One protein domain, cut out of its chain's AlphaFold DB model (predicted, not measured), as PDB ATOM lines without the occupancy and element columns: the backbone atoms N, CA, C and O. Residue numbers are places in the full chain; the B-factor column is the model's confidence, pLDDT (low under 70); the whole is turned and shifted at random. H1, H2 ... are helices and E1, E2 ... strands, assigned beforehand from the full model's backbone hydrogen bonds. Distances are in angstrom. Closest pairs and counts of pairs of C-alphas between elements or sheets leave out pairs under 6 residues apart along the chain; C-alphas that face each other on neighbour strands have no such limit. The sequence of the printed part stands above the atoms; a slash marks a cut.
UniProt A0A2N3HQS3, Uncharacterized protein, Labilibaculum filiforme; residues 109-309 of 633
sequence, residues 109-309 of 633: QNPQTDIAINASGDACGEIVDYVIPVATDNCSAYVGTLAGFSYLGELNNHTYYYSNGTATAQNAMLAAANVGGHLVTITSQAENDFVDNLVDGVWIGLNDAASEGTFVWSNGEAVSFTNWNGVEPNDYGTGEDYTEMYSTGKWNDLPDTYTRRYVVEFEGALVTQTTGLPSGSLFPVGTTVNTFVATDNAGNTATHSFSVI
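Overview. This is residues 109 to 309 of the 633 residues of an uncharacterized protein of Labilibaculum filiforme (UniProt A0A2N3HQS3). What is the main picture? Two lobes stand side by side: one holds the curled sheet E1 E12 E11 E9 with the short strand pair E2 and E10, and the other a strongly twisted sheet, E3 E4 E8 E5 E6 E7, with H1 on one face and H2 on the other. Residues 129 to 148 and 267 to 269 link the lobes. What is it made of? The printed part has 201 residues, of class mixed, with under half, 88, in named elements: E1 E2 E3 E4 H1 H2 E5 E6 E7 E8 E9 E10 E11 E12 along the chain. Both larger sheets are mixed; the whole is compact, with a radius of gyration of the C-alphas of 17.7 A and spans of 52 by 45 by 29 A.

Arrangement. What does the first strand pair with? E1, residues 115 to 118, is an edge strand parallel to E12, residues 301 to 309, with N 115 and O 307 2.8 A apart. E12 forms a hairpin with E11, residues 286 to 295, N 290 and O 306 being 2.9 A apart, and E11 is antiparallel to E9, residues 270 to 275, with N 272 and O 293 2.9 A apart. What of the short pair? E2, residues 125 to 128, is antiparallel to E10, residues 281 to 284, with N 126 and O 283 2.9 A apart. How does the six-strand sheet run? Edge strand E3, residues 149 to 155, forms a hairpin with E4, residues 158 to 163, N 152 and O 160 being 2.9 A apart; E8, residues 261 to 266, is antiparallel to E4, N 161 and O 264 being 2.9 A apart, and parallel to E5, residues 202 to 207, N 203 and O 261 being 2.9 A apart. E5, E6, residues 242 to 245, and E7, residues 251 to 254, make a meander, each the antiparallel neighbour of the one before, with N 204 and O 243 3.1 A and N 244 and O 252 2.8 A apart. Where are the helices? H1, residues 169 to 178, is over E8 and E5 at a height over the sheet of 8.6 A, its closest C-alphas to E8 being Ala 176 and Val 264, 5.6 A apart. H2, residues 189 to 196, is on the opposite face, giving three layers, helices on both faces of a sheet; its closest C-alphas to E3 are Glu 191 and Leu 155, 7.2 A apart. In H1 and H2 every O i to N i+4 pair is within hydrogen-bond range.

Along the chain. Where do the first and last strands lie? E1 begins at C-alpha 115 (140.443, 135.420, -0.954), and E12 ends at C-alpha 309 (138.246, 141.017, -1.238). Which elements are long? E11 measures 29.6 A from first to last C-alpha, E12 26.6 A, E3 17.5 A and H1 14.0 A.

Size, cuts and confidence. How large is it? The two C-alphas farthest apart, those of Gly 230 and Gly 286, are 52.6 A apart, and the printed part has no cut. Which links are long? Those from E2 to E3 and from E5 to E6 are; in the second, residues 216 to 217 pair antiparallel with 206 to 207 of E5. Where is confidence low? The mean pLDDT of the printed part is 85.8, with 22 residues under 70, among them 138 to 145.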
ATOM      1  N   GLN A 109     154.706 127.438  -8.098       73.94
ATOM      2  CA  GLN A 109     154.307 126.065  -7.754       73.94
ATOM      3  C   GLN A 109     153.016 126.015  -6.927       73.94
ATOM      4  O   GLN A 109     152.191 125.120  -7.094       73.94
ATOM      5  N   ASN A 110     152.810 127.019  -6.080       71.88
ATOM      6  CA  ASN A 110     151.647 127.193  -5.211       71.88
ATOM      7  C   ASN A 110     150.979 128.557  -5.487       71.88
ATOM      8  O   ASN A 110     150.976 129.443  -4.630       71.88
ATOM      9  N   PRO A 111     150.434 128.783  -6.698       79.38
ATOM     10  CA  PRO A 111     149.796 130.051  -7.019       79.38
ATOM     11  C   PRO A 111     148.617 130.300  -6.074       79.38
ATOM     12  O   PRO A 111     147.606 129.600  -6.121       79.38
ATOM     13  N   GLN A 112     148.754 131.317  -5.224       86.44
ATOM     14  CA  GLN A 112     147.705 131.719  -4.298       86.44
ATOM     15  C   GLN A 112     146.451 132.153  -5.062       86.44
ATOM     16  O   GLN A 112     146.550 132.888  -6.047       86.44
ATOM     17  N   THR A 113     145.280 131.696  -4.620       92.38
ATOM     18  CA  THR A 113     143.990 132.067  -5.216       92.38
ATOM     19  C   THR A 113     143.394 133.298  -4.545       92.38
ATOM     20  O   THR A 113     143.810 133.690  -3.456       92.38
ATOM     21  N   ASP A 114     142.378 133.884  -5.177       96.12
ATOM     22  CA  ASP A 114     141.627 134.989  -4.587       96.12
ATOM     23  C   ASP A 114     141.013 134.596  -3.231       96.12
ATOM     24  O   ASP A 114     140.509 133.483  -3.054       96.12
ATOM     25  N   ILE A 115     141.028 135.540  -2.290       94.62
ATOM     26  CA  ILE A 115     140.443 135.420  -0.954       94.62
ATOM     27  C   ILE A 115     139.250 136.368  -0.874       94.62
ATOM     28  O   ILE A 115     139.364 137.540  -1.229       94.62
ATOM     29  N   ALA A 116     138.113 135.884  -0.379       95.56
ATOM     30  CA  ALA A 116     136.947 136.710  -0.093       95.56
ATOM     31  C   ALA A 116     136.478 136.469   1.341       95.56
ATOM     32  O   ALA A 116     136.168 135.333   1.704       95.56
ATOM     33  N   ILE A 117     136.415 137.537   2.130       91.88
ATOM     34  CA  ILE A 117     136.059 137.499   3.549       91.88
ATOM     35  C   ILE A 117     135.178 138.692   3.912       91.88
ATOM     36  O   ILE A 117     135.129 139.687   3.184       91.88
ATOM     37  N   ASN A 118     134.490 138.585   5.041       86.06
ATOM     38  CA  ASN A 118     133.713 139.677   5.610       86.06
ATOM     39  C   ASN A 118     134.508 140.304   6.757       86.06
ATOM     40  O   ASN A 118     135.157 139.565   7.496       86.06
ATOM     41  N   ALA A 119     134.448 141.625   6.898       82.62
ATOM     42  CA  ALA A 119     135.030 142.311   8.046       82.62
ATOM     43  C   ALA A 119     134.289 141.937   9.341       82.62
ATOM     44  O   ALA A 119     133.076 141.715   9.331       82.62
ATOM     45  N   SER A 120     135.030 141.881  10.446       66.81
ATOM     46  CA  SER A 120     134.555 141.529  11.792       66.81
ATOM     47  C   SER A 120     133.588 142.539  12.426       66.81
ATOM     48  O   SER A 120     133.069 142.267  13.502       66.81
ATOM     49  N   GLY A 121     133.289 143.659  11.762       59.91
ATOM     50  CA  GLY A 121     132.354 144.687  12.238       59.91
ATOM     51  C   GLY A 121     132.968 145.712  13.195       59.91
ATOM     52  O   GLY A 121     132.393 146.771  13.386       59.91
ATOM     53  N   ASP A 122     134.162 145.453  13.734       60.53
ATOM     54  CA  ASP A 122     134.832 146.349  14.694       60.53
ATOM     55  C   ASP A 122     135.836 147.319  14.032       60.53
ATOM     56  O   ASP A 122     136.427 148.185  14.688       60.53
ATOM     57  N   ALA A 123     136.074 147.170  12.724       67.44
ATOM     58  CA  ALA A 123     136.980 148.002  11.939       67.44
ATOM     59  C   ALA A 123     136.601 148.003  10.450       67.44
ATOM     60  O   ALA A 123     136.051 147.031   9.934       67.44
ATOM     61  N   CYS A 124     136.996 149.052   9.717       82.00
ATOM     62  CA  CYS A 124     136.847 149.100   8.258       82.00
ATOM     63  C   CYS A 124     137.928 148.286   7.518       82.00
ATOM     64  O   CYS A 124     138.688 148.796   6.685       82.00
ATOM     65  N   GLY A 125     138.032 147.004   7.856       86.44
ATOM     66  CA  GLY A 125     138.998 146.074   7.291       86.44
ATOM     67  C   GLY A 125     139.031 144.755   8.049       86.44
ATOM     68  O   GLY A 125     138.321 144.579   9.032       86.44
ATOM     69  N   GLU A 126     139.875 143.837   7.593       88.12
ATOM     70  CA  GLU A 126     140.063 142.535   8.231       88.12
ATOM     71  C   GLU A 126     141.528 142.093   8.142       88.12
ATOM     72  O   GLU A 126     142.216 142.413   7.167       88.12
ATOM     73  N   ILE A 127     142.023 141.392   9.165       83.81
ATOM     74  CA  ILE A 127     143.376 140.828   9.135       83.81
ATOM     75  C   ILE A 127     143.338 139.559   8.288       83.81
ATOM     76  O   ILE A 127     142.544 138.655   8.541       83.81
ATOM     77  N   VAL A 128     144.185 139.496   7.257       84.12
ATOM     78  CA  VAL A 128     144.155 138.386   6.293       84.12
ATOM     79  C   VAL A 128     145.498 137.705   6.202       84.12
ATOM     80  O   VAL A 128     146.486 138.303   5.770       84.12
ATOM     81  N   ASP A 129     145.492 136.417   6.514       83.12
ATOM     82  CA  ASP A 129     146.609 135.528   6.259       83.12
ATOM     83  C   ASP A 129     146.474 134.836   4.904       83.12
ATOM     84  O   ASP A 129     145.399 134.384   4.497       83.12
ATOM     85  N   TYR A 130     147.589 134.759   4.184       81.50
ATOM     86  CA  TYR A 130     147.697 134.051   2.921       81.50
ATOM     87  C   TYR A 130     149.087 133.437   2.756       81.50
ATOM     88  O   TYR A 130     150.085 133.932   3.274       81.50
ATOM     89  N   VAL A 131     149.165 132.358   1.982       78.06
ATOM     90  CA  VAL A 131     150.435 131.677   1.715       78.06
ATOM     91  C   VAL A 131     151.249 132.492   0.710       78.06
ATOM     92  O   VAL A 131     150.743 132.850  -0.356       78.06
ATOM     93  N   ILE A 132     152.509 132.786   1.041       75.44
ATOM     94  CA  ILE A 132     153.428 133.459   0.115       75.44
ATOM     95  C   ILE A 132     153.720 132.506  -1.061       75.44
ATOM     96  O   ILE A 132     154.156 131.374  -0.826       75.44
ATOM     97  N   PRO A 133     153.479 132.919  -2.322       77.06
ATOM     98  CA  PRO A 133     153.786 132.087  -3.478       77.06
ATOM     99  C   PRO A 133     155.290 131.812  -3.589       77.06
ATOM    100  O   PRO A 133     156.114 132.697  -3.384       77.06
ATOM    101  N   VAL A 134     155.629 130.599  -3.993       71.25
ATOM    102  CA  VAL A 134     156.972 130.084  -4.249       71.25
ATOM    103  C   VAL A 134     157.071 129.775  -5.737       71.25
ATOM    104  O   VAL A 134     156.110 129.299  -6.356       71.25
ATOM    105  N   ALA A 135     158.223 130.067  -6.334       74.44
ATOM    106  CA  ALA A 135     158.474 129.815  -7.741       74.44
ATOM    107  C   ALA A 135     159.796 129.088  -7.925       74.44
ATOM    108  O   ALA A 135     160.822 129.552  -7.448       74.44
ATOM    109  N   THR A 136     159.763 128.000  -8.683       71.00
ATOM    110  CA  THR A 136     160.962 127.269  -9.085       71.00
ATOM    111  C   THR A 136     161.342 127.651 -10.502       71.00
ATOM    112  O   THR A 136     160.504 128.072 -11.298       71.00
ATOM    113  N   ASP A 137     162.610 127.492 -10.838       72.38
ATOM    114  CA  ASP A 137     163.081 127.625 -12.207       72.38
ATOM    115  C   ASP A 137     163.993 126.442 -12.564       72.38
ATOM    116  O   ASP A 137     164.599 125.823 -11.686       72.38
ATOM    117  N   ASN A 138     164.077 126.109 -13.851       66.50
ATOM    118  CA  ASN A 138     164.811 124.946 -14.343       66.50
ATOM    119  C   ASN A 138     166.337 125.017 -14.107       66.50
ATOM    120  O   ASN A 138     166.994 123.978 -14.226       66.50
ATOM    121  N   CYS A 139     166.890 126.198 -13.800       63.50
ATOM    122  CA  CYS A 139     168.330 126.452 -13.721       63.50
ATOM    123  C   CYS A 139     168.768 127.224 -12.463       63.50
ATOM    124  O   CYS A 139     169.805 127.898 -12.469       63.50
ATOM    125  N   SER A 140     168.004 127.149 -11.378       60.09
ATOM    126  CA  SER A 140     168.106 128.136 -10.303       60.09
ATOM    127  C   SER A 140     168.745 127.638  -9.006       60.09
ATOM    128  O   SER A 140     168.188 126.829  -8.285       60.09
ATOM    129  N   ALA A 141     169.875 128.251  -8.659       51.97
ATOM    130  CA  ALA A 141     170.316 128.453  -7.288       51.97
ATOM    131  C   ALA A 141     170.595 129.960  -7.090       51.97
ATOM    132  O   ALA A 141     171.284 130.595  -7.895       51.97
ATOM    133  N   TYR A 142     169.978 130.558  -6.072       48.88
ATOM    134  CA  TYR A 142     170.049 131.975  -5.724       48.88
ATOM    135  C   TYR A 142     171.430 132.349  -5.154       48.88
ATOM    136  O   TYR A 142     171.705 132.166  -3.970       48.88
ATOM    137  N   VAL A 143     172.308 132.960  -5.956       51.97
ATOM    138  CA  VAL A 143     173.628 133.427  -5.483       51.97
ATOM    139  C   VAL A 143     173.572 134.920  -5.139       51.97
ATOM    140  O   VAL A 143     173.818 135.776  -5.989       51.97
ATOM    141  N   GLY A 144     173.245 135.256  -3.887       60.28
ATOM    142  CA  GLY A 144     173.112 136.637  -3.410       60.28
ATOM    143  C   GLY A 144     173.616 136.853  -1.980       60.28
ATOM    144  O   GLY A 144     173.906 135.921  -1.238       60.28
ATOM    145  N   THR A 145     173.759 138.117  -1.569       66.25
ATOM    146  CA  THR A 145     173.992 138.452  -0.153       66.25
ATOM    147  C   THR A 145     172.636 138.669   0.507       66.25
ATOM    148  O   THR A 145     171.961 139.646   0.190       66.25
ATOM    149  N   LEU A 146     172.236 137.777   1.412       77.25
ATOM    150  CA  LEU A 146     170.960 137.881   2.116       77.25
ATOM    151  C   LEU A 146     171.159 138.553   3.482       77.25
ATOM    152  O   LEU A 146     171.896 138.063   4.339       77.25
ATOM    153  N   ALA A 147     170.535 139.714   3.684       81.94
ATOM    154  CA  ALA A 147     170.702 140.493   4.908       81.94
ATOM    155  C   ALA A 147     170.216 139.704   6.133       81.94
ATOM    156  O   ALA A 147     169.076 139.261   6.178       81.94
ATOM    157  N   GLY A 148     171.082 139.546   7.136       88.31
ATOM    158  CA  GLY A 148     170.768 138.752   8.329       88.31
ATOM    159  C   GLY A 148     171.043 137.254   8.187       88.31
ATOM    160  O   GLY A 148     170.789 136.527   9.143       88.31
ATOM    161  N   PHE A 149     171.618 136.802   7.067       91.44
ATOM    162  CA  PHE A 149     171.953 135.401   6.834       91.44
ATOM    163  C   PHE A 149     173.382 135.220   6.303       91.44
ATOM    164  O   PHE A 149     173.988 136.138   5.747       91.44
ATOM    165  N   SER A 150     173.917 134.016   6.485       90.94
ATOM    166  CA  SER A 150     175.207 133.564   5.963       90.94
ATOM    167  C   SER A 150     174.981 132.485   4.903       90.94
ATOM    168  O   SER A 150     174.269 131.524   5.159       90.94
ATOM    169  N   TYR A 151     175.578 132.630   3.721       87.44
ATOM    170  CA  TYR A 151     175.472 131.638   2.644       87.44
ATOM    171  C   TYR A 151     176.142 130.313   3.045       87.44
ATOM    172  O   TYR A 151     177.302 130.327   3.464       87.44
ATOM    173  N   LEU A 152     175.421 129.195   2.914       86.81
ATOM    174  CA  LEU A 152     175.925 127.849   3.214       86.81
ATOM    175  C   LEU A 152     176.392 127.099   1.963       86.81
ATOM    176  O   LEU A 152     177.349 126.333   2.038       86.81
ATOM    177  N   GLY A 153     175.754 127.334   0.818       81.38
ATOM    178  CA  GLY A 153     176.082 126.650  -0.429       81.38
ATOM    179  C   GLY A 153     174.846 126.207  -1.193       81.38
ATOM    180  O   GLY A 153     173.731 126.652  -0.923       81.38
ATOM    181  N   GLU A 154     175.077 125.307  -2.142       80.94
ATOM    182  CA  GLU A 154     174.065 124.768  -3.045       80.94
ATOM    183  C   GLU A 154     174.127 123.245  -3.067       80.94
ATOM    184  O   GLU A 154     175.213 122.655  -3.095       80.94
ATOM    185  N   LEU A 155     172.955 122.621  -3.109       77.31
ATOM    186  CA  LEU A 155     172.781 121.185  -3.287       77.31
ATOM    187  C   LEU A 155     171.495 120.955  -4.079       77.31
ATOM    188  O   LEU A 155     170.512 121.634  -3.838       77.31
ATOM    189  N   ASN A 156     171.508 120.023  -5.038       69.62
ATOM    190  CA  ASN A 156     170.319 119.607  -5.798       69.62
ATOM    191  C   ASN A 156     169.497 120.745  -6.432       69.62
ATOM    192  O   ASN A 156     168.307 120.573  -6.650       69.62
ATOM    193  N   ASN A 157     170.146 121.852  -6.815       65.50
ATOM    194  CA  ASN A 157     169.486 123.044  -7.360       65.50
ATOM    195  C   ASN A 157     168.665 123.838  -6.321       65.50
ATOM    196  O   ASN A 157     167.763 124.582  -6.681       65.50
ATOM    197  N   HIS A 158     169.021 123.732  -5.043       75.62
ATOM    198  CA  HIS A 158     168.554 124.618  -3.982       75.62
ATOM    199  C   HIS A 158     169.717 125.412  -3.410       75.62
ATOM    200  O   HIS A 158     170.886 125.014  -3.501       75.62
ATOM    201  N   THR A 159     169.399 126.563  -2.823       83.00
ATOM    202  CA  THR A 159     170.383 127.373  -2.103       83.00
ATOM    203  C   THR A 159     170.042 127.499  -0.639       83.00
ATOM    204  O   THR A 159     168.909 127.807  -0.288       83.00
ATOM    205  N   TYR A 160     171.059 127.361   0.203       88.94
ATOM    206  CA  TYR A 160     170.895 127.320   1.644       88.94
ATOM    207  C   TYR A 160     171.576 128.516   2.304       88.94
ATOM    208  O   TYR A 160     172.732 128.853   2.017       88.94
ATOM    209  N   TYR A 161     170.858 129.148   3.227       91.25
ATOM    210  CA  TYR A 161     171.321 130.277   4.023       91.25
ATOM    211  C   TYR A 161     171.082 130.009   5.502       91.25
ATOM    212  O   TYR A 161     170.008 129.584   5.909       91.25
ATOM    213  N   TYR A 162     172.068 130.319   6.330       94.44
ATOM    214  CA  TYR A 162     172.003 130.166   7.774       94.44
ATOM    215  C   TYR A 162     171.676 131.498   8.441       94.44
ATOM    216  O   TYR A 162     172.418 132.470   8.271       94.44
ATOM    217  N   SER A 163     170.586 131.566   9.208       96.25
ATOM    218  CA  SER A 163     170.182 132.785   9.923       96.25
ATOM    219  C   SER A 163     171.295 133.261  10.849       96.25
ATOM    220  O   SER A 163     171.937 132.433  11.476       96.25
ATOM    221  N   ASN A 164     171.552 134.564  10.981       94.25
ATOM    222  CA  ASN A 164     172.586 135.092  11.891       94.25
ATOM    223  C   ASN A 164     172.121 135.168  13.356       94.25
ATOM    224  O   ASN A 164     172.957 135.244  14.257       94.25
ATOM    225  N   GLY A 165     170.806 135.151  13.591       94.50
ATOM    226  CA  GLY A 165     170.175 135.181  14.911       94.50
ATOM    227  C   GLY A 165     169.238 133.996  15.139       94.50
ATOM    228  O   GLY A 165     168.962 133.217  14.224       94.50
ATOM    229  N   THR A 166     168.763 133.860  16.374       96.69
ATOM    230  CA  THR A 166     167.823 132.813  16.790       96.69
ATOM    231  C   THR A 166     166.380 133.317  16.777       96.69
ATOM    232  O   THR A 166     166.143 134.482  17.092       96.69
ATOM    233  N   ALA A 167     165.421 132.436  16.502       96.44
ATOM    234  CA  ALA A 167     163.986 132.713  16.572       96.44
ATOM    235  C   ALA A 167     163.222 131.480  17.083       96.44
ATOM    236  O   ALA A 167     163.771 130.375  17.069       96.44
ATOM    237  N   THR A 168     161.979 131.669  17.537       97.19
ATOM    238  CA  THR A 168     161.038 130.544  17.703       97.19
ATOM    239  C   THR A 168     160.746 129.912  16.344       97.19
ATOM    240  O   THR A 168     161.007 130.548  15.318       97.19
ATOM    241  N   ALA A 169     160.265 128.673  16.302       94.94
ATOM    242  CA  ALA A 169     160.037 127.967  15.045       94.94
ATOM    243  C   ALA A 169     159.024 128.708  14.152       94.94
ATOM    244  O   ALA A 169     159.298 128.926  12.971       94.94
ATOM    245  N   GLN A 170     157.922 129.217  14.718       93.25
ATOM    246  CA  GLN A 170     156.949 130.031  13.975       93.25
ATOM    247  C   GLN A 170     157.569 131.311  13.408       93.25
ATOM    248  O   GLN A 170     157.428 131.610  12.220       93.25
ATOM    249  N   ASN A 171     158.326 132.047  14.227       91.44
ATOM    250  CA  ASN A 171     159.010 133.258  13.772       91.44
ATOM    251  C   ASN A 171     160.098 132.957  12.730       91.44
ATOM    252  O   ASN A 171     160.323 133.768  11.835       91.44
ATOM    253  N   ALA A 172     160.767 131.805  12.824       94.75
ATOM    254  CA  ALA A 172     161.753 131.353  11.849       94.75
ATOM    255  C   ALA A 172     161.099 131.026  10.498       94.75
ATOM    256  O   ALA A 172     161.604 131.470   9.466       94.75
ATOM    257  N   MET A 173     159.954 130.334  10.498       87.62
ATOM    258  CA  MET A 173     159.162 130.085   9.288       87.62
ATOM    259  C   MET A 173     158.687 131.391   8.646       87.62
ATOM    260  O   MET A 173     158.884 131.584   7.446       87.62
ATOM    261  N   LEU A 174     158.148 132.324   9.440       81.50
ATOM    262  CA  LEU A 174     157.758 133.652   8.954       81.50
ATOM    263  C   LEU A 174     158.954 134.417   8.376       81.50
ATOM    264  O   LEU A 174     158.854 135.018   7.310       81.50
ATOM    265  N   ALA A 175     160.103 134.388   9.050       82.75
ATOM    266  CA  ALA A 175     161.306 135.060   8.577       82.75
ATOM    267  C   ALA A 175     161.857 134.442   7.283       82.75
ATOM    268  O   ALA A 175     162.308 135.191   6.418       82.75
ATOM    269  N   ALA A 176     161.810 133.113   7.139       83.31
ATOM    270  CA  ALA A 176     162.183 132.406   5.916       83.31
ATOM    271  C   ALA A 176     161.254 132.780   4.750       83.31
ATOM    272  O   ALA A 176     161.725 133.167   3.679       83.31
ATOM    273  N   ALA A 177     159.944 132.782   4.997       74.88
ATOM    274  CA  ALA A 177     158.943 133.190   4.018       74.88
ATOM    275  C   ALA A 177     159.112 134.665   3.600       74.88
ATOM    276  O   ALA A 177     159.053 134.990   2.416       74.88
ATOM    277  N   ASN A 178     159.419 135.556   4.552       73.06
ATOM    278  CA  ASN A 178     159.652 136.984   4.298       73.06
ATOM    279  C   ASN A 178     160.855 137.266   3.391       73.06
ATOM    280  O   ASN A 178     160.900 138.314   2.745       73.06
ATOM    281  N   VAL A 179     161.838 136.363   3.351       69.38
ATOM    282  CA  VAL A 179     162.977 136.477   2.433       69.38
ATOM    283  C   VAL A 179     162.755 135.746   1.110       69.38
ATOM    284  O   VAL A 179     163.636 135.800   0.257       69.38
ATOM    285  N   GLY A 180     161.589 135.121   0.914       66.94
ATOM    286  CA  GLY A 180     161.224 134.401  -0.306       66.94
ATOM    287  C   GLY A 180     161.696 132.947  -0.353       66.94
ATOM    288  O   GLY A 180     161.694 132.361  -1.431       66.94
ATOM    289  N   GLY A 181     162.121 132.383   0.781       78.75
ATOM    290  CA  GLY A 181     162.462 130.966   0.921       78.75
ATOM    291  C   GLY A 181     161.517 130.261   1.895       78.75
ATOM    292  O   GLY A 181     160.468 130.784   2.271       78.75
ATOM    293  N   HIS A 182     161.909 129.083   2.357       86.50
ATOM    294  CA  HIS A 182     161.257 128.391   3.468       86.50
ATOM    295  C   HIS A 182     162.303 127.783   4.392       86.50
ATOM    296  O   HIS A 182     163.489 127.764   4.071       86.50
ATOM    297  N   LEU A 183     161.892 127.313   5.572       94.19
ATOM    298  CA  LEU A 183     162.798 126.488   6.364       94.19
ATOM    299  C   LEU A 183     163.170 125.242   5.568       94.19
ATOM    300  O   LEU A 183     162.318 124.679   4.882       94.19
ATOM    301  N   VAL A 184     164.435 124.845   5.670       93.56
ATOM    302  CA  VAL A 184     164.983 123.734   4.893       93.56
ATOM    303  C   VAL A 184     164.129 122.477   5.013       93.56
ATOM    304  O   VAL A 184     163.750 122.074   6.123       93.56
ATOM    305  N   THR A 185     163.830 121.872   3.870       92.50
ATOM    306  CA  THR A 185     163.295 120.524   3.776       92.50
ATOM    307  C   THR A 185     164.427 119.535   3.561       92.50
ATOM    308  O   THR A 185     165.511 119.856   3.083       92.50
ATOM    309  N   ILE A 186     164.232 118.316   4.055       92.69
ATOM    310  CA  ILE A 186     165.258 117.280   3.982       92.69
ATOM    311  C   ILE A 186     164.622 116.025   3.434       92.69
ATOM    312  O   ILE A 186     164.010 115.225   4.143       92.69
ATOM    313  N   THR A 187     164.787 115.858   2.135       87.94
ATOM    314  CA  THR A 187     164.168 114.792   1.349       87.94
ATOM    315  C   THR A 187     165.127 113.627   1.103       87.94
ATOM    316  O   THR A 187     164.736 112.585   0.569       87.94
ATOM    317  N   SER A 188     166.394 113.759   1.513       88.81
ATOM    318  CA  SER A 188     167.409 112.722   1.335       88.81
ATOM    319  C   SER A 188     168.499 112.739   2.408       88.81
ATOM    320  O   SER A 188     168.775 113.756   3.039       88.81
ATOM    321  N   GLN A 189     169.205 111.611   2.553       91.75
ATOM    322  CA  GLN A 189     170.381 111.531   3.426       91.75
ATOM    323  C   GLN A 189     171.483 112.513   3.003       91.75
ATOM    324  O   GLN A 189     172.133 113.101   3.856       91.75
ATOM    325  N   ALA A 190     171.688 112.707   1.697       88.25
ATOM    326  CA  ALA A 190     172.725 113.606   1.190       88.25
ATOM    327  C   ALA A 190     172.461 115.070   1.580       88.25
ATOM    328  O   ALA A 190     173.392 115.806   1.890       88.25
ATOM    329  N   GLU A 191     171.193 115.469   1.587       91.12
ATOM    330  CA  GLU A 191     170.741 116.791   2.020       91.12
ATOM    331  C   GLU A 191     170.858 116.967   3.532       91.12
ATOM    332  O   GLU A 191     171.391 117.975   3.993       91.12
ATOM    333  N   ASN A 192     170.491 115.936   4.301       94.00
ATOM    334  CA  ASN A 192     170.717 115.925   5.743       94.00
ATOM    335  C   ASN A 192     172.201 116.135   6.077       94.00
ATOM    336  O   ASN A 192     172.535 116.954   6.926       94.00
ATOM    337  N   ASP A 193     173.083 115.399   5.398       92.94
ATOM    338  CA  ASP A 193     174.530 115.485   5.599       92.94
ATOM    339  C   ASP A 193     175.074 116.861   5.181       92.94
ATOM    340  O   ASP A 193     175.982 117.390   5.821       92.94
ATOM    341  N   PHE A 194     174.540 117.458   4.114       91.25
ATOM    342  CA  PHE A 194     174.943 118.793   3.672       91.25
ATOM    343  C   PHE A 194     174.618 119.861   4.720       91.25
ATOM    344  O   PHE A 194     175.494 120.656   5.060       91.25
ATOM    345  N   VAL A 195     173.393 119.855   5.255       92.88
ATOM    346  CA  VAL A 195     172.967 120.828   6.268       92.88
ATOM    347  C   VAL A 195     173.743 120.623   7.571       92.88
ATOM    348  O   VAL A 195     174.350 121.573   8.063       92.88
ATOM    349  N   ASP A 196     173.798 119.389   8.084       91.38
ATOM    350  CA  ASP A 196     174.452 119.039   9.355       91.38
ATOM    351  C   ASP A 196     175.927 119.467   9.413       91.38
ATOM    352  O   ASP A 196     176.383 120.049  10.393       91.38
ATOM    353  N   ASN A 197     176.683 119.260   8.329       87.06
ATOM    354  CA  ASN A 197     178.110 119.597   8.299       87.06
ATOM    355  C   ASN A 197     178.403 121.108   8.361       87.06
ATOM    356  O   ASN A 197     179.568 121.501   8.497       87.06
ATOM    357  N   LEU A 198     177.382 121.955   8.207       84.44
ATOM    358  CA  LEU A 198     177.532 123.398   8.027       84.44
ATOM    359  C   LEU A 198     176.897 124.229   9.147       84.44
ATOM    360  O   LEU A 198     177.118 125.444   9.194       84.44
ATOM    361  N   VAL A 199     176.135 123.606  10.049       86.38
ATOM    362  CA  VAL A 199     175.362 124.307  11.083       86.38
ATOM    363  C   VAL A 199     175.449 123.617  12.444       86.38
ATOM    364  O   VAL A 199     175.940 122.504  12.573       86.38
ATOM    365  N   ASP A 200     174.979 124.306  13.483       84.88
ATOM    366  CA  ASP A 200     174.879 123.775  14.843       84.88
ATOM    367  C   ASP A 200     173.482 124.088  15.395       84.88
ATOM    368  O   ASP A 200     173.108 125.265  15.446       84.88
ATOM    369  N   GLY A 201     172.716 123.045  15.740       85.44
ATOM    370  CA  GLY A 201     171.405 123.120  16.400       85.44
ATOM    371  C   GLY A 201     170.405 124.064  15.724       85.44
ATOM    372  O   GLY A 201     170.265 125.218  16.147       85.44
ATOM    373  N   VAL A 202     169.703 123.599  14.684       95.56
ATOM    374  CA  VAL A 202     168.869 124.466  13.830       95.56
ATOM    375  C   VAL A 202     167.422 124.029  13.703       95.56
ATOM    376  O   VAL A 202     167.140 122.838  13.697       95.56
ATOM    377  N   TRP A 203     166.513 124.987  13.509       97.88
ATOM    378  CA  TRP A 203     165.175 124.670  13.009       97.88
ATOM    379  C   TRP A 203     165.227 124.220  11.549       97.88
ATOM    380  O   TRP A 203     165.903 124.850  10.723       97.88
ATOM    381  N   ILE A 204     164.462 123.170  11.253       96.88
ATOM    382  CA  ILE A 204     164.130 122.703   9.903       96.88
ATOM    383  C   ILE A 204     162.610 122.781   9.692       96.88
ATOM    384  O   ILE A 204     161.860 123.001  10.640       96.88
ATOM    385  N   GLY A 205     162.141 122.643   8.452       95.88
ATOM    386  CA  GLY A 205     160.740 122.910   8.103       95.88
ATOM    387  C   GLY A 205     159.719 121.848   8.524       95.88
ATOM    388  O   GLY A 205     158.525 122.049   8.304       95.88
ATOM    389  N   LEU A 206     160.146 120.713   9.082       97.25
ATOM    390  CA  LEU A 206     159.244 119.619   9.452       97.25
ATOM    391  C   LEU A 206     158.492 119.964  10.747       97.25
ATOM    392  O   LEU A 206     159.111 120.350  11.740       97.25
ATOM    393  N   ASN A 207     157.169 119.834  10.742       95.50
ATOM    394  CA  ASN A 207     156.312 120.146  11.890       95.50
ATOM    395  C   ASN A 207     154.981 119.387  11.810       95.50
ATOM    396  O   ASN A 207     154.562 119.007  10.717       95.50
ATOM    397  N   ASP A 208     154.303 119.201  12.933       94.81
ATOM    398  CA  ASP A 208     152.958 118.622  13.022       94.81
ATOM    399  C   ASP A 208     151.961 119.535  13.755       94.81
ATOM    400  O   ASP A 208     150.852 119.120  14.081       94.81
ATOM    401  N   ALA A 209     152.285 120.828  13.868       92.25
ATOM    402  CA  ALA A 209     151.474 121.865  14.521       92.25
ATOM    403  C   ALA A 209     150.009 121.949  14.044       92.25
ATOM    404  O   ALA A 209     149.137 122.448  14.752       92.25
ATOM    405  N   ALA A 210     149.719 121.493  12.821       87.25
ATOM    406  CA  ALA A 210     148.356 121.444  12.296       87.25
ATOM    407  C   ALA A 210     147.558 120.220  12.787       87.25
ATOM    408  O   ALA A 210     146.328 120.271  12.858       87.25
ATOM    409  N   SER A 211     148.237 119.104  13.056       88.69
ATOM    410  CA  SER A 211     147.636 117.843  13.475       88.69
ATOM    411  C   SER A 211     148.682 116.954  14.143       88.69
ATOM    412  O   SER A 211     149.437 116.276  13.447       88.69
ATOM    413  N   GLU A 212     148.609 116.879  15.470       90.06
ATOM    414  CA  GLU A 212     149.420 116.015  16.337       90.06
ATOM    415  C   GLU A 212     149.721 114.634  15.724       90.06
ATOM    416  O   GLU A 212     148.817 113.911  15.265       90.06
ATOM    417  N   GLY A 213     151.006 114.275  15.696       88.94
ATOM    418  CA  GLY A 213     151.530 113.018  15.169       88.94
ATOM    419  C   GLY A 213     151.574 112.927  13.639       88.94
ATOM    420  O   GLY A 213     151.941 111.878  13.095       88.94
ATOM    421  N   THR A 214     151.191 113.989  12.920       92.38
ATOM    422  CA  THR A 214     151.196 114.045  11.449       92.38
ATOM    423  C   THR A 214     152.157 115.118  10.949       92.38
ATOM    424  O   THR A 214     151.757 116.217  10.572       92.38
ATOM    425  N   PHE A 215     153.439 114.760  10.892       93.81
ATOM    426  CA  PHE A 215     154.492 115.656  10.421       93.81
ATOM    427  C   PHE A 215     154.389 115.941   8.921       93.81
ATOM    428  O   PHE A 215     154.269 115.031   8.093       93.81
ATOM    429  N   VAL A 216     154.495 117.220   8.578       92.31
ATOM    430  CA  VAL A 216     154.487 117.768   7.223       92.31
ATOM    431  C   VAL A 216     155.619 118.778   7.059       92.31
ATOM    432  O   VAL A 216     156.011 119.462   8.005       92.31
ATOM    433  N   TRP A 217     156.173 118.878   5.852       92.62
ATOM    434  CA  TRP A 217     157.112 119.949   5.533       92.62
ATOM    435  C   TRP A 217     156.368 121.275   5.377       92.62
ATOM    436  O   TRP A 217     155.301 121.327   4.765       92.62
ATOM    437  N   SER A 218     156.952 122.364   5.876       84.38
ATOM    438  CA  SER A 218     156.367 123.710   5.808       84.38
ATOM    439  C   SER A 218     156.097 124.214   4.383       84.38
ATOM    440  O   SER A 218     155.254 125.086   4.199       84.38
ATOM    441  N   ASN A 219     156.793 123.682   3.373       76.50
ATOM    442  CA  ASN A 219     156.569 124.009   1.958       76.50
ATOM    443  C   ASN A 219     155.521 123.097   1.276       76.50
ATOM    444  O   ASN A 219     155.169 123.329   0.120       76.50
ATOM    445  N   GLY A 220     155.003 122.081   1.979       76.75
ATOM    446  CA  GLY A 220     154.019 121.124   1.465       76.75
ATOM    447  C   GLY A 220     154.602 119.916   0.725       76.75
ATOM    448  O   GLY A 220     153.835 119.104   0.200       76.75
ATOM    449  N   GLU A 221     155.925 119.760   0.674       76.06
ATOM    450  CA  GLU A 221     156.546 118.572   0.095       76.06
ATOM    451  C   GLU A 221     156.187 117.289   0.851       76.06
ATOM    452  O   GLU A 221     155.912 117.272   2.055       76.06
ATOM    453  N   ALA A 222     156.215 116.167   0.132       77.00
ATOM    454  CA  ALA A 222     155.963 114.866   0.732       77.00
ATOM    455  C   ALA A 222     157.112 114.464   1.669       77.00
ATOM    456  O   ALA A 222     158.281 114.469   1.278       77.00
ATOM    457  N   VAL A 223     156.776 114.019   2.881       87.69
ATOM    458  CA  VAL A 223     157.753 113.469   3.830       87.69
ATOM    459  C   VAL A 223     158.231 112.098   3.337       87.69
ATOM    460  O   VAL A 223     157.593 111.070   3.560       87.69
ATOM    461  N   SER A 224     159.350 112.089   2.612       88.50
ATOM    462  CA  SER A 224     159.966 110.895   2.011       88.50
ATOM    463  C   SER A 224     161.194 110.391   2.780       88.50
ATOM    464  O   SER A 224     161.620 109.248   2.592       88.50
ATOM    465  N   PHE A 225     161.737 111.223   3.668       93.06
ATOM    466  CA  PHE A 225     162.914 110.951   4.477       93.06
ATOM    467  C   PHE A 225     162.713 111.502   5.889       93.06
ATOM    468  O   PHE A 225     162.146 112.576   6.070       93.06
ATOM    469  N   THR A 226     163.178 110.753   6.889       95.75
ATOM    470  CA  THR A 226     163.257 111.225   8.271       95.75
ATOM    471  C   THR A 226     164.563 110.784   8.916       95.75
ATOM    472  O   THR A 226     165.071 109.702   8.610       95.75
ATOM    473  N   ASN A 227     165.106 111.607   9.817       96.81
ATOM    474  CA  ASN A 227     166.334 111.290  10.549       96.81
ATOM    475  C   ASN A 227     166.208 111.529  12.060       96.81
ATOM    476  O   ASN A 227     167.137 112.010  12.711       96.81
ATOM    477  N   TRP A 228     165.057 111.160  12.620       96.88
ATOM    478  CA  TRP A 228     164.771 111.241  14.050       96.88
ATOM    479  C   TRP A 228     165.873 110.628  14.918       96.88
ATOM    480  O   TRP A 228     166.491 109.603  14.583       96.88
ATOM    481  N   ASN A 229     166.138 111.284  16.044       96.00
ATOM    482  CA  ASN A 229     166.947 110.724  17.109       96.00
ATOM    483  C   ASN A 229     166.204 109.550  17.773       96.00
ATOM    484  O   ASN A 229     165.009 109.340  17.581       96.00
ATOM    485  N   GLY A 230     166.928 108.717  18.520       93.06
ATOM    486  CA  GLY A 230     166.314 107.568  19.177       93.06
ATOM    487  C   GLY A 230     165.214 108.006  20.144       93.06
ATOM    488  O   GLY A 230     165.518 108.721  21.088       93.06
ATOM    489  N   VAL A 231     164.001 107.473  19.948       90.19
ATOM    490  CA  VAL A 231     162.768 107.761  20.714       90.19
ATOM    491  C   VAL A 231     162.009 109.014  20.247       90.19
ATOM    492  O   VAL A 231     160.892 109.194  20.701       90.19
ATOM    493  N   GLU A 232     162.518 109.762  19.262       92.50
ATOM    494  CA  GLU A 232     161.821 110.910  18.657       92.50
ATOM    495  C   GLU A 232     160.980 110.520  17.419       92.50
ATOM    496  O   GLU A 232     161.308 109.525  16.749       92.50
ATOM    497  N   PRO A 233     159.930 111.290  17.067       93.00
ATOM    498  CA  PRO A 233     159.346 112.377  17.859       93.00
ATOM    499  C   PRO A 233     158.578 111.824  19.069       93.00
ATOM    500  O   PRO A 233     157.985 110.738  18.973       93.00
ATOM    501  N   ASN A 234     158.646 112.507  20.210       90.25
ATOM    502  CA  ASN A 234     158.170 111.970  21.489       90.25
ATOM    503  C   ASN A 234     157.055 112.792  22.166       90.25
ATOM    504  O   ASN A 234     156.512 112.300  23.167       90.25
ATOM    505  N   ASP A 235     156.711 113.967  21.625       86.38
ATOM    506  CA  ASP A 235     155.744 114.922  22.186       86.38
ATOM    507  C   ASP A 235     155.935 115.142  23.705       86.38
ATOM    508  O   ASP A 235     155.023 114.982  24.538       86.38
ATOM    509  N   TYR A 236     157.172 115.422  24.132       81.69
ATOM    510  CA  TYR A 236     157.498 115.506  25.550       81.69
ATOM    511  C   TYR A 236     156.797 116.697  26.207       81.69
ATOM    512  O   TYR A 236     157.191 117.856  26.099       81.69
ATOM    513  N   GLY A 237     155.791 116.385  27.026       68.69
ATOM    514  CA  GLY A 237     155.076 117.383  27.820       68.69
ATOM    515  C   GLY A 237     153.894 118.039  27.106       68.69
ATOM    516  O   GLY A 237     153.353 118.988  27.673       68.69
ATOM    517  N   THR A 238     153.456 117.482  25.968       71.69
ATOM    518  CA  THR A 238     152.391 117.967  25.069       71.69
ATOM    519  C   THR A 238     152.702 119.316  24.412       71.69
ATOM    520  O   THR A 238     152.871 120.321  25.110       71.69
ATOM    521  N   GLY A 239     152.718 119.344  23.077       81.31
ATOM    522  CA  GLY A 239     152.905 120.541  22.248       81.31
ATOM    523  C   GLY A 239     154.316 120.705  21.678       81.31
ATOM    524  O   GLY A 239     154.752 121.842  21.456       81.31
ATOM    525  N   GLU A 240     155.062 119.608  21.505       91.94
ATOM    526  CA  GLU A 240     156.328 119.635  20.763       91.94
ATOM    527  C   GLU A 240     156.073 119.508  19.260       91.94
ATOM    528  O   GLU A 240     156.246 118.453  18.670       91.94
ATOM    529  N   ASP A 241     155.684 120.614  18.628       94.19
ATOM    530  CA  ASP A 241     155.173 120.544  17.254       94.19
ATOM    531  C   ASP A 241     156.234 120.787  16.154       94.19
ATOM    532  O   ASP A 241     155.934 120.730  14.957       94.19
ATOM    533  N   TYR A 242     157.471 121.163  16.517       96.62
ATOM    534  CA  TYR A 242     158.465 121.714  15.578       96.62
ATOM    535  C   TYR A 242     159.809 120.996  15.621       96.62
ATOM    536  O   TYR A 242     160.348 120.728  16.688       96.62
ATOM    537  N   THR A 243     160.413 120.751  14.455       97.31
ATOM    538  CA  THR A 243     161.625 119.921  14.372       97.31
ATOM    539  C   THR A 243     162.924 120.730  14.411       97.31
ATOM    540  O   THR A 243     163.197 121.552  13.529       97.31
ATOM    541  N   GLU A 244     163.785 120.433  15.383       96.00
ATOM    542  CA  GLU A 244     165.198 120.819  15.404       96.00
ATOM    543  C   GLU A 244     166.088 119.702  14.830       96.00
ATOM    544  O   GLU A 244     165.845 118.512  15.031       96.00
ATOM    545  N   MET A 245     167.173 120.095  14.160       96.88
ATOM    546  CA  MET A 245     168.300 119.229  13.828       96.88
ATOM    547  C   MET A 245     169.501 119.541  14.730       96.88
ATOM    548  O   MET A 245     170.008 120.667  14.745       96.88
ATOM    549  N   TYR A 246     170.002 118.519  15.424       93.12
ATOM    550  CA  TYR A 246     171.257 118.568  16.175       93.12
ATOM    551  C   TYR A 246     172.482 118.614  15.251       93.12
ATOM    552  O   TYR A 246     172.425 118.132  14.127       93.12
ATOM    553  N   SER A 247     173.647 119.007  15.781       89.12
ATOM    554  CA  SER A 247     174.963 118.934  15.100       89.12
ATOM    555  C   SER A 247     175.479 117.505  14.814       89.12
ATOM    556  O   SER A 247     176.679 117.278  14.655       89.12
ATOM    557  N   THR A 248     174.607 116.508  14.950       91.00
ATOM    558  CA  THR A 248     174.863 115.095  14.622       91.00
ATOM    559  C   THR A 248     173.988 114.639  13.451       91.00
ATOM    560  O   THR A 248     173.898 113.441  13.167       91.00
ATOM    561  N   GLY A 249     173.245 115.576  12.862       93.19
ATOM    562  CA  GLY A 249     172.254 115.377  11.821       93.19
ATOM    563  C   GLY A 249     170.942 114.767  12.300       93.19
ATOM    564  O   GLY A 249     170.037 114.614  11.484       93.19
ATOM    565  N   LYS A 250     170.828 114.388  13.582       96.25
ATOM    566  CA  LYS A 250     169.637 113.754  14.166       96.25
ATOM    567  C   LYS A 250     168.589 114.769  14.600       96.25
ATOM    568  O   LYS A 250     168.946 115.865  15.021       96.25
ATOM    569  N   TRP A 251     167.318 114.389  14.487       97.25
ATOM    570  CA  TRP A 251     166.193 115.307  14.689       97.25
ATOM    571  C   TRP A 251     165.475 115.103  16.020       97.25
ATOM    572  O   TRP A 251     165.462 113.988  16.547       97.25
ATOM    573  N   ASN A 252     164.870 116.178  16.512       95.25
ATOM    574  CA  ASN A 252     164.084 116.251  17.741       95.25
ATOM    575  C   ASN A 252     162.894 117.179  17.516       95.25
ATOM    576  O   ASN A 252     163.075 118.244  16.931       95.25
ATOM    577  N   ASP A 253     161.716 116.811  17.986       94.19
ATOM    578  CA  ASP A 253     160.568 117.704  18.105       94.19
ATOM    579  C   ASP A 253     160.706 118.576  19.364       94.19
ATOM    580  O   ASP A 253     161.311 118.174  20.351       94.19
ATOM    581  N   LEU A 254     160.270 119.831  19.306       94.69
ATOM    582  CA  LEU A 254     160.347 120.790  20.407       94.69
ATOM    583  C   LEU A 254     159.164 121.763  20.353       94.69
ATOM    584  O   LEU A 254     158.641 122.051  19.273       94.69
ATOM    585  N   PRO A 255     158.779 122.361  21.494       94.19
ATOM    586  CA  PRO A 255     157.721 123.356  21.523       94.19
ATOM    587  C   PRO A 255     158.229 124.704  20.995       94.19
ATOM    588  O   PRO A 255     159.404 125.056  21.159       94.19
ATOM    589  N   ASP A 256     157.320 125.541  20.482       93.81
ATOM    590  CA  ASP A 256     157.646 126.873  19.922       93.81
ATOM    591  C   ASP A 256     158.193 127.883  20.957       93.81
ATOM    592  O   ASP A 256     158.502 129.028  20.647       93.81
ATOM    593  N   THR A 257     158.345 127.486  22.219       93.62
ATOM    594  CA  THR A 257     158.942 128.337  23.260       93.62
ATOM    595  C   THR A 257     160.469 128.408  23.175       93.62
ATOM    596  O   THR A 257     161.072 129.333  23.730       93.62
ATOM    597  N   TYR A 258     161.116 127.467  22.480       94.06
ATOM    598  CA  TYR A 258     162.564 127.486  22.278       94.06
ATOM    599  C   TYR A 258     162.959 128.382  21.109       94.06
ATOM    600  O   TYR A 258     162.252 128.504  20.118       94.06
ATOM    601  N   THR A 259     164.151 128.974  21.194       96.31
ATOM    602  CA  THR A 259     164.748 129.701  20.070       96.31
ATOM    603  C   THR A 259     165.976 128.974  19.536       96.31
ATOM    604  O   THR A 259     166.864 128.611  20.318       96.31
ATOM    605  N   ARG A 260     166.071 128.832  18.212       96.38
ATOM    606  CA  ARG A 260     167.235 128.285  17.494       96.38
ATOM    607  C   ARG A 260     167.574 129.150  16.292       96.38
ATOM    608  O   ARG A 260     166.760 129.957  15.840       96.38
ATOM    609  N   ARG A 261     168.801 129.010  15.788       96.75
ATOM    610  CA  ARG A 261     169.117 129.480  14.433       96.75
ATOM    611  C   ARG A 261     168.411 128.554  13.445       96.75
ATOM    612  O   ARG A 261     167.931 127.493  13.826       96.75
ATOM    613  N   TYR A 262     168.300 128.957  12.195       97.12
ATOM    614  CA  TYR A 262     167.507 128.221  11.222       97.12
ATOM    615  C   TYR A 262     168.134 128.316   9.842       97.12
ATOM    616  O   TYR A 262     168.864 129.269   9.541       97.12
ATOM    617  N   VAL A 263     167.886 127.297   9.026       95.56
ATOM    618  CA  VAL A 263     168.360 127.253   7.645       95.56
ATOM    619  C   VAL A 263     167.194 127.565   6.732       95.56
ATOM    620  O   VAL A 263     166.143 126.936   6.823       95.56
ATOM    621  N   VAL A 264     167.392 128.563   5.881       91.00
ATOM    622  CA  VAL A 264     166.465 128.919   4.816       91.00
ATOM    623  C   VAL A 264     166.944 128.256   3.544       91.00
ATOM    624  O   VAL A 264     168.099 128.429   3.147       91.00
ATOM    625  N   GLU A 265     166.044 127.516   2.930       87.94
ATOM    626  CA  GLU A 265     166.193 126.933   1.615       87.94
ATOM    627  C   GLU A 265     165.428 127.773   0.598       87.94
ATOM    628  O   GLU A 265     164.315 128.250   0.846       87.94
ATOM    629  N   PHE A 266     166.075 127.991  -0.538       78.25
ATOM    630  CA  PHE A 266     165.494 128.627  -1.702       78.25
ATOM    631  C   PHE A 266     165.369 127.600  -2.812       78.25
ATOM    632  O   PHE A 266     166.368 127.173  -3.399       78.25
ATOM    633  N   GLU A 267     164.117 127.290  -3.111       65.69
ATOM    634  CA  GLU A 267     163.652 126.533  -4.266       65.69
ATOM    635  C   GLU A 267     163.752 127.410  -5.511       65.69
ATOM    636  O   GLU A 267     162.764 127.919  -6.031       65.69
ATOM    637  N   GLY A 268     164.964 127.681  -5.973       64.38
ATOM    638  CA  GLY A 268     165.137 128.446  -7.193       64.38
ATOM    639  C   GLY A 268     164.844 129.952  -7.108       64.38
ATOM    640  O   GLY A 268     165.491 130.671  -6.346       64.38
ATOM    641  N   ALA A 269     163.998 130.470  -8.007       62.47
ATOM    642  CA  ALA A 269     163.892 131.897  -8.342       62.47
ATOM    643  C   ALA A 269     163.422 132.781  -7.168       62.47
ATOM    644  O   ALA A 269     162.431 132.488  -6.506       62.47
ATOM    645  N   LEU A 270     164.079 133.930  -6.959       68.50
ATOM    646  CA  LEU A 270     163.731 134.872  -5.889       68.50
ATOM    647  C   LEU A 270     162.325 135.441  -6.119       68.50
ATOM    648  O   LEU A 270     162.103 136.159  -7.100       68.50
ATOM    649  N   VAL A 271     161.403 135.183  -5.191       75.19
ATOM    650  CA  VAL A 271     160.056 135.761  -5.204       75.19
ATOM    651  C   VAL A 271     160.013 137.033  -4.364       75.19
ATOM    652  O   VAL A 271     160.420 137.055  -3.206       75.19
ATOM    653  N   THR A 272     159.480 138.106  -4.943       78.75
ATOM    654  CA  THR A 272     159.285 139.391  -4.260       78.75
ATOM    655  C   THR A 272     157.851 139.873  -4.426       78.75
ATOM    656  O   THR A 272     157.291 139.808  -5.521       78.75
ATOM    657  N   GLN A 273     157.251 140.384  -3.351       86.06
ATOM    658  CA  GLN A 273     155.983 141.101  -3.441       86.06
ATOM    659  C   GLN A 273     156.239 142.494  -4.021       86.06
ATOM    660  O   GLN A 273     156.990 143.284  -3.449       86.06
ATOM    661  N   THR A 274     155.623 142.807  -5.158       89.19
ATOM    662  CA  THR A 274     155.789 144.104  -5.830       89.19
ATOM    663  C   THR A 274     154.607 145.040  -5.606       89.19
ATOM    664  O   THR A 274     154.784 146.257  -5.676       89.19
ATOM    665  N   THR A 275     153.420 144.503  -5.299       93.62
ATOM    666  CA  THR A 275     152.228 145.286  -4.933       93.62
ATOM    667  C   THR A 275     151.356 144.565  -3.905       93.62
ATOM    668  O   THR A 275     151.405 143.339  -3.778       93.62
ATOM    669  N   GLY A 276     150.498 145.333  -3.230       92.88
ATOM    670  CA  GLY A 276     149.538 144.841  -2.243       92.88
ATOM    671  C   GLY A 276     150.049 144.955  -0.806       92.88
ATOM    672  O   GLY A 276     150.899 145.799  -0.521       92.88
ATOM    673  N   LEU A 277     149.487 144.152   0.096       86.12
ATOM    674  CA  LEU A 277     149.808 144.146   1.525       86.12
ATOM    675  C   LEU A 277     150.343 142.765   1.939       86.12
ATOM    676  O   LEU A 277     149.847 141.763   1.421       86.12
ATOM    677  N   PRO A 278     151.336 142.673   2.839       82.31
ATOM    678  CA  PRO A 278     151.856 141.392   3.330       82.31
ATOM    679  C   PRO A 278     150.790 140.529   4.022       82.31
ATOM    680  O   PRO A 278     149.812 141.062   4.552       82.31
ATOM    681  N   SER A 279     150.997 139.210   4.069       85.50
ATOM    682  CA  SER A 279     150.174 138.304   4.889       85.50
ATOM    683  C   SER A 279     150.165 138.755   6.352       85.50
ATOM    684  O   SER A 279     151.182 139.232   6.856       85.50
ATOM    685  N   GLY A 280     149.015 138.632   7.014       78.94
ATOM    686  CA  GLY A 280     148.806 139.058   8.400       78.94
ATOM    687  C   GLY A 280     148.609 140.569   8.565       78.94
ATOM    688  O   GLY A 280     148.511 141.067   9.685       78.94
ATOM    689  N   SER A 281     148.550 141.329   7.465       83.62
ATOM    690  CA  SER A 281     148.224 142.760   7.507       83.62
ATOM    691  C   SER A 281     146.716 142.987   7.612       83.62
ATOM    692  O   SER A 281     145.919 142.150   7.195       83.62
ATOM    693  N   LEU A 282     146.325 144.170   8.093       85.62
ATOM    694  CA  LEU A 282     144.952 144.661   7.987       85.62
ATOM    695  C   LEU A 282     144.662 145.077   6.537       85.62
ATOM    696  O   LEU A 282     145.221 146.061   6.046       85.62
ATOM    697  N   PHE A 283     143.779 144.346   5.865       91.06
ATOM    698  CA  PHE A 283     143.282 144.688   4.537       91.06
ATOM    699  C   PHE A 283     142.046 145.583   4.653       91.06
ATOM    700  O   PHE A 283     141.095 145.202   5.335       91.06
ATOM    701  N   PRO A 284     142.016 146.751   3.989       91.81
ATOM    702  CA  PRO A 284     140.838 147.608   4.006       91.81
ATOM    703  C   PRO A 284     139.680 146.955   3.247       91.81
ATOM    704  O   PRO A 284     139.896 146.165   2.319       91.81
ATOM    705  N   VAL A 285     138.454 147.344   3.595       90.38
ATOM    706  CA  VAL A 285     137.258 146.971   2.830       90.38
ATOM    707  C   VAL A 285     137.417 147.365   1.357       90.38
ATOM    708  O   VAL A 285     137.883 148.454   1.017       90.38
ATOM    709  N   GLY A 286     137.025 146.454   0.467       92.06
ATOM    710  CA  GLY A 286     137.225 146.545  -0.973       92.06
ATOM    711  C   GLY A 286     138.161 145.457  -1.497       92.06
ATOM    712  O   GLY A 286     138.331 144.401  -0.891       92.06
ATOM    713  N   THR A 287     138.746 145.708  -2.667       96.06
ATOM    714  CA  THR A 287     139.638 144.758  -3.340       96.06
ATOM    715  C   THR A 287     141.073 145.259  -3.294       96.06
ATOM    716  O   THR A 287     141.390 146.295  -3.878       96.06
ATOM    717  N   THR A 288     141.956 144.483  -2.673       97.00
ATOM    718  CA  THR A 288     143.408 144.687  -2.731       97.00
ATOM    719  C   THR A 288     144.030 143.629  -3.635       97.00
ATOM    720  O   THR A 288     143.847 142.436  -3.408       97.00
ATOM    721  N   VAL A 289     144.780 144.049  -4.657       97.69
ATOM    722  CA  VAL A 289     145.501 143.131  -5.554       97.69
ATOM    723  C   VAL A 289     146.939 142.968  -5.071       97.69
ATOM    724  O   VAL A 289     147.709 143.933  -5.044       97.69
ATOM    725  N   ASN A 290     147.298 141.739  -4.716       93.88
ATOM    726  CA  ASN A 290     148.665 141.356  -4.402       93.88
ATOM    727  C   ASN A 290     149.351 140.816  -5.654       93.88
ATOM    728  O   ASN A 290     148.805 139.942  -6.332       93.88
ATOM    729  N   THR A 291     150.555 141.310  -5.939       94.81
ATOM    730  CA  THR A 291     151.365 140.860  -7.074       94.81
ATOM    731  C   THR A 291     152.741 140.436  -6.595       94.81
ATOM    732  O   THR A 291     153.410 141.160  -5.856       94.81
ATOM    733  N   PHE A 292     153.165 139.264  -7.061       87.81
ATOM    734  CA  PHE A 292     154.467 138.677  -6.798       87.81
ATOM    735  C   PHE A 292     155.230 138.511  -8.109       87.81
ATOM    736  O   PHE A 292     154.663 138.089  -9.121       87.81
ATOM    737  N   VAL A 293     156.521 138.836  -8.086       89.44
ATOM    738  CA  VAL A 293     157.442 138.631  -9.207       89.44
ATOM    739  C   VAL A 293     158.538 137.674  -8.770       89.44
ATOM    740  O   VAL A 293     159.269 137.957  -7.822       89.44
ATOM    741  N   ALA A 294     158.636 136.555  -9.481       82.19
ATOM    742  CA  ALA A 294     159.740 135.614  -9.389       82.19
ATOM    743  C   ALA A 294     160.813 136.006 -10.405       82.19
ATOM    744  O   ALA A 294     160.471 136.264 -11.561       82.19
ATOM    745  N   THR A 295     162.079 136.057  -9.992       79.69
ATOM    746  CA  THR A 295     163.227 136.335 -10.872       79.69
ATOM    747  C   THR A 295     164.289 135.256 -10.692       79.69
ATOM    748  O   THR A 295     164.749 135.037  -9.570       79.69
ATOM    749  N   ASP A 296     164.673 134.574 -11.772       73.50
ATOM    750  CA  ASP A 296     165.786 133.616 -11.738       73.50
ATOM    751  C   ASP A 296     167.160 134.314 -11.811       73.50
ATOM    752  O   ASP A 296     167.285 135.540 -11.857       73.50
ATOM    753  N   ASN A 297     168.224 133.510 -11.825       69.31
ATOM    754  CA  ASN A 297     169.602 133.991 -11.874       69.31
ATOM    755  C   ASN A 297     170.053 134.455 -13.278       69.31
ATOM    756  O   ASN A 297     171.052 135.167 -13.400       69.31
ATOM    757  N   ALA A 298     169.339 134.064 -14.338       71.81
ATOM    758  CA  ALA A 298     169.533 134.586 -15.692       71.81
ATOM    759  C   ALA A 298     168.797 135.924 -15.913       71.81
ATOM    760  O   ALA A 298     169.059 136.625 -16.896       71.81
ATOM    761  N   GLY A 299     167.942 136.317 -14.963       73.88
ATOM    762  CA  GLY A 299     167.127 137.520 -14.997       73.88
ATOM    763  C   GLY A 299     165.790 137.330 -15.714       73.88
ATOM    764  O   GLY A 299     165.137 138.338 -16.000       73.88
ATOM    765  N   ASN A 300     165.373 136.093 -16.018       81.88
ATOM    766  CA  ASN A 300     164.020 135.868 -16.509       81.88
ATOM    767  C   ASN A 300     163.029 135.992 -15.351       81.88
ATOM    768  O   ASN A 300     163.346 135.764 -14.180       81.88
ATOM    769  N   THR A 301     161.809 136.418 -15.678       89.88
ATOM    770  CA  THR A 301     160.812 136.783 -14.674       89.88
ATOM    771  C   THR A 301     159.465 136.147 -14.953       89.88
ATOM    772  O   THR A 301     159.017 136.119 -16.102       89.88
ATOM    773  N   ALA A 302     158.766 135.759 -13.892       90.75
ATOM    774  CA  ALA A 302     157.355 135.400 -13.932       90.75
ATOM    775  C   ALA A 302     156.559 136.231 -12.928       90.75
ATOM    776  O   ALA A 302     157.081 136.679 -11.909       90.75
ATOM    777  N   THR A 303     155.277 136.444 -13.214       95.31
ATOM    778  CA  THR A 303     154.384 137.238 -12.367       95.31
ATOM    779  C   THR A 303     153.163 136.420 -11.986       95.31
ATOM    780  O   THR A 303     152.525 135.825 -12.855       95.31
ATOM    781  N   HIS A 304     152.823 136.439 -10.700       92.25
ATOM    782  CA  HIS A 304     151.579 135.896 -10.161       92.25
ATOM    783  C   HIS A 304     150.804 137.000  -9.446       92.25
ATOM    784  O   HIS A 304     151.395 137.920  -8.876       92.25
ATOM    785  N   SER A 305     149.476 136.963  -9.500       96.69
ATOM    786  CA  SER A 305     148.631 137.929  -8.794       96.69
ATOM    787  C   SER A 305     147.336 137.293  -8.324       96.69
ATOM    788  O   SER A 305     146.783 136.437  -9.010       96.69
ATOM    789  N   PHE A 306     146.850 137.764  -7.179       96.62
ATOM    790  CA  PHE A 306     145.561 137.386  -6.611       96.62
ATOM    791  C   PHE A 306     144.935 138.572  -5.872       96.62
ATOM    792  O   PHE A 306     145.614 139.536  -5.500       96.62
ATOM    793  N   SER A 307     143.626 138.501  -5.671       97.94
ATOM    794  CA  SER A 307     142.833 139.531  -5.009       97.94
ATOM    795  C   SER A 307     142.446 139.104  -3.598       97.94
ATOM    796  O   SER A 307     141.968 137.993  -3.390       97.94
ATOM    797  N   VAL A 308     142.581 140.014  -2.638       96.94
ATOM    798  CA  VAL A 308     141.921 139.931  -1.331       96.94
ATOM    799  C   VAL A 308     140.721 140.870  -1.365       96.94
ATOM    800  O   VAL A 308     140.878 142.068  -1.601       96.94
ATOM    801  N   ILE A 309     139.527 140.313  -1.187       96.06
ATOM    802  CA  ILE A 309     138.246 141.017  -1.238       96.06
ATOM    803  C   ILE A 309     137.653 141.007   0.168       96.06
ATOM    804  O   ILE A 309     137.097 139.996   0.603       96.06
TER     805      ILE A 309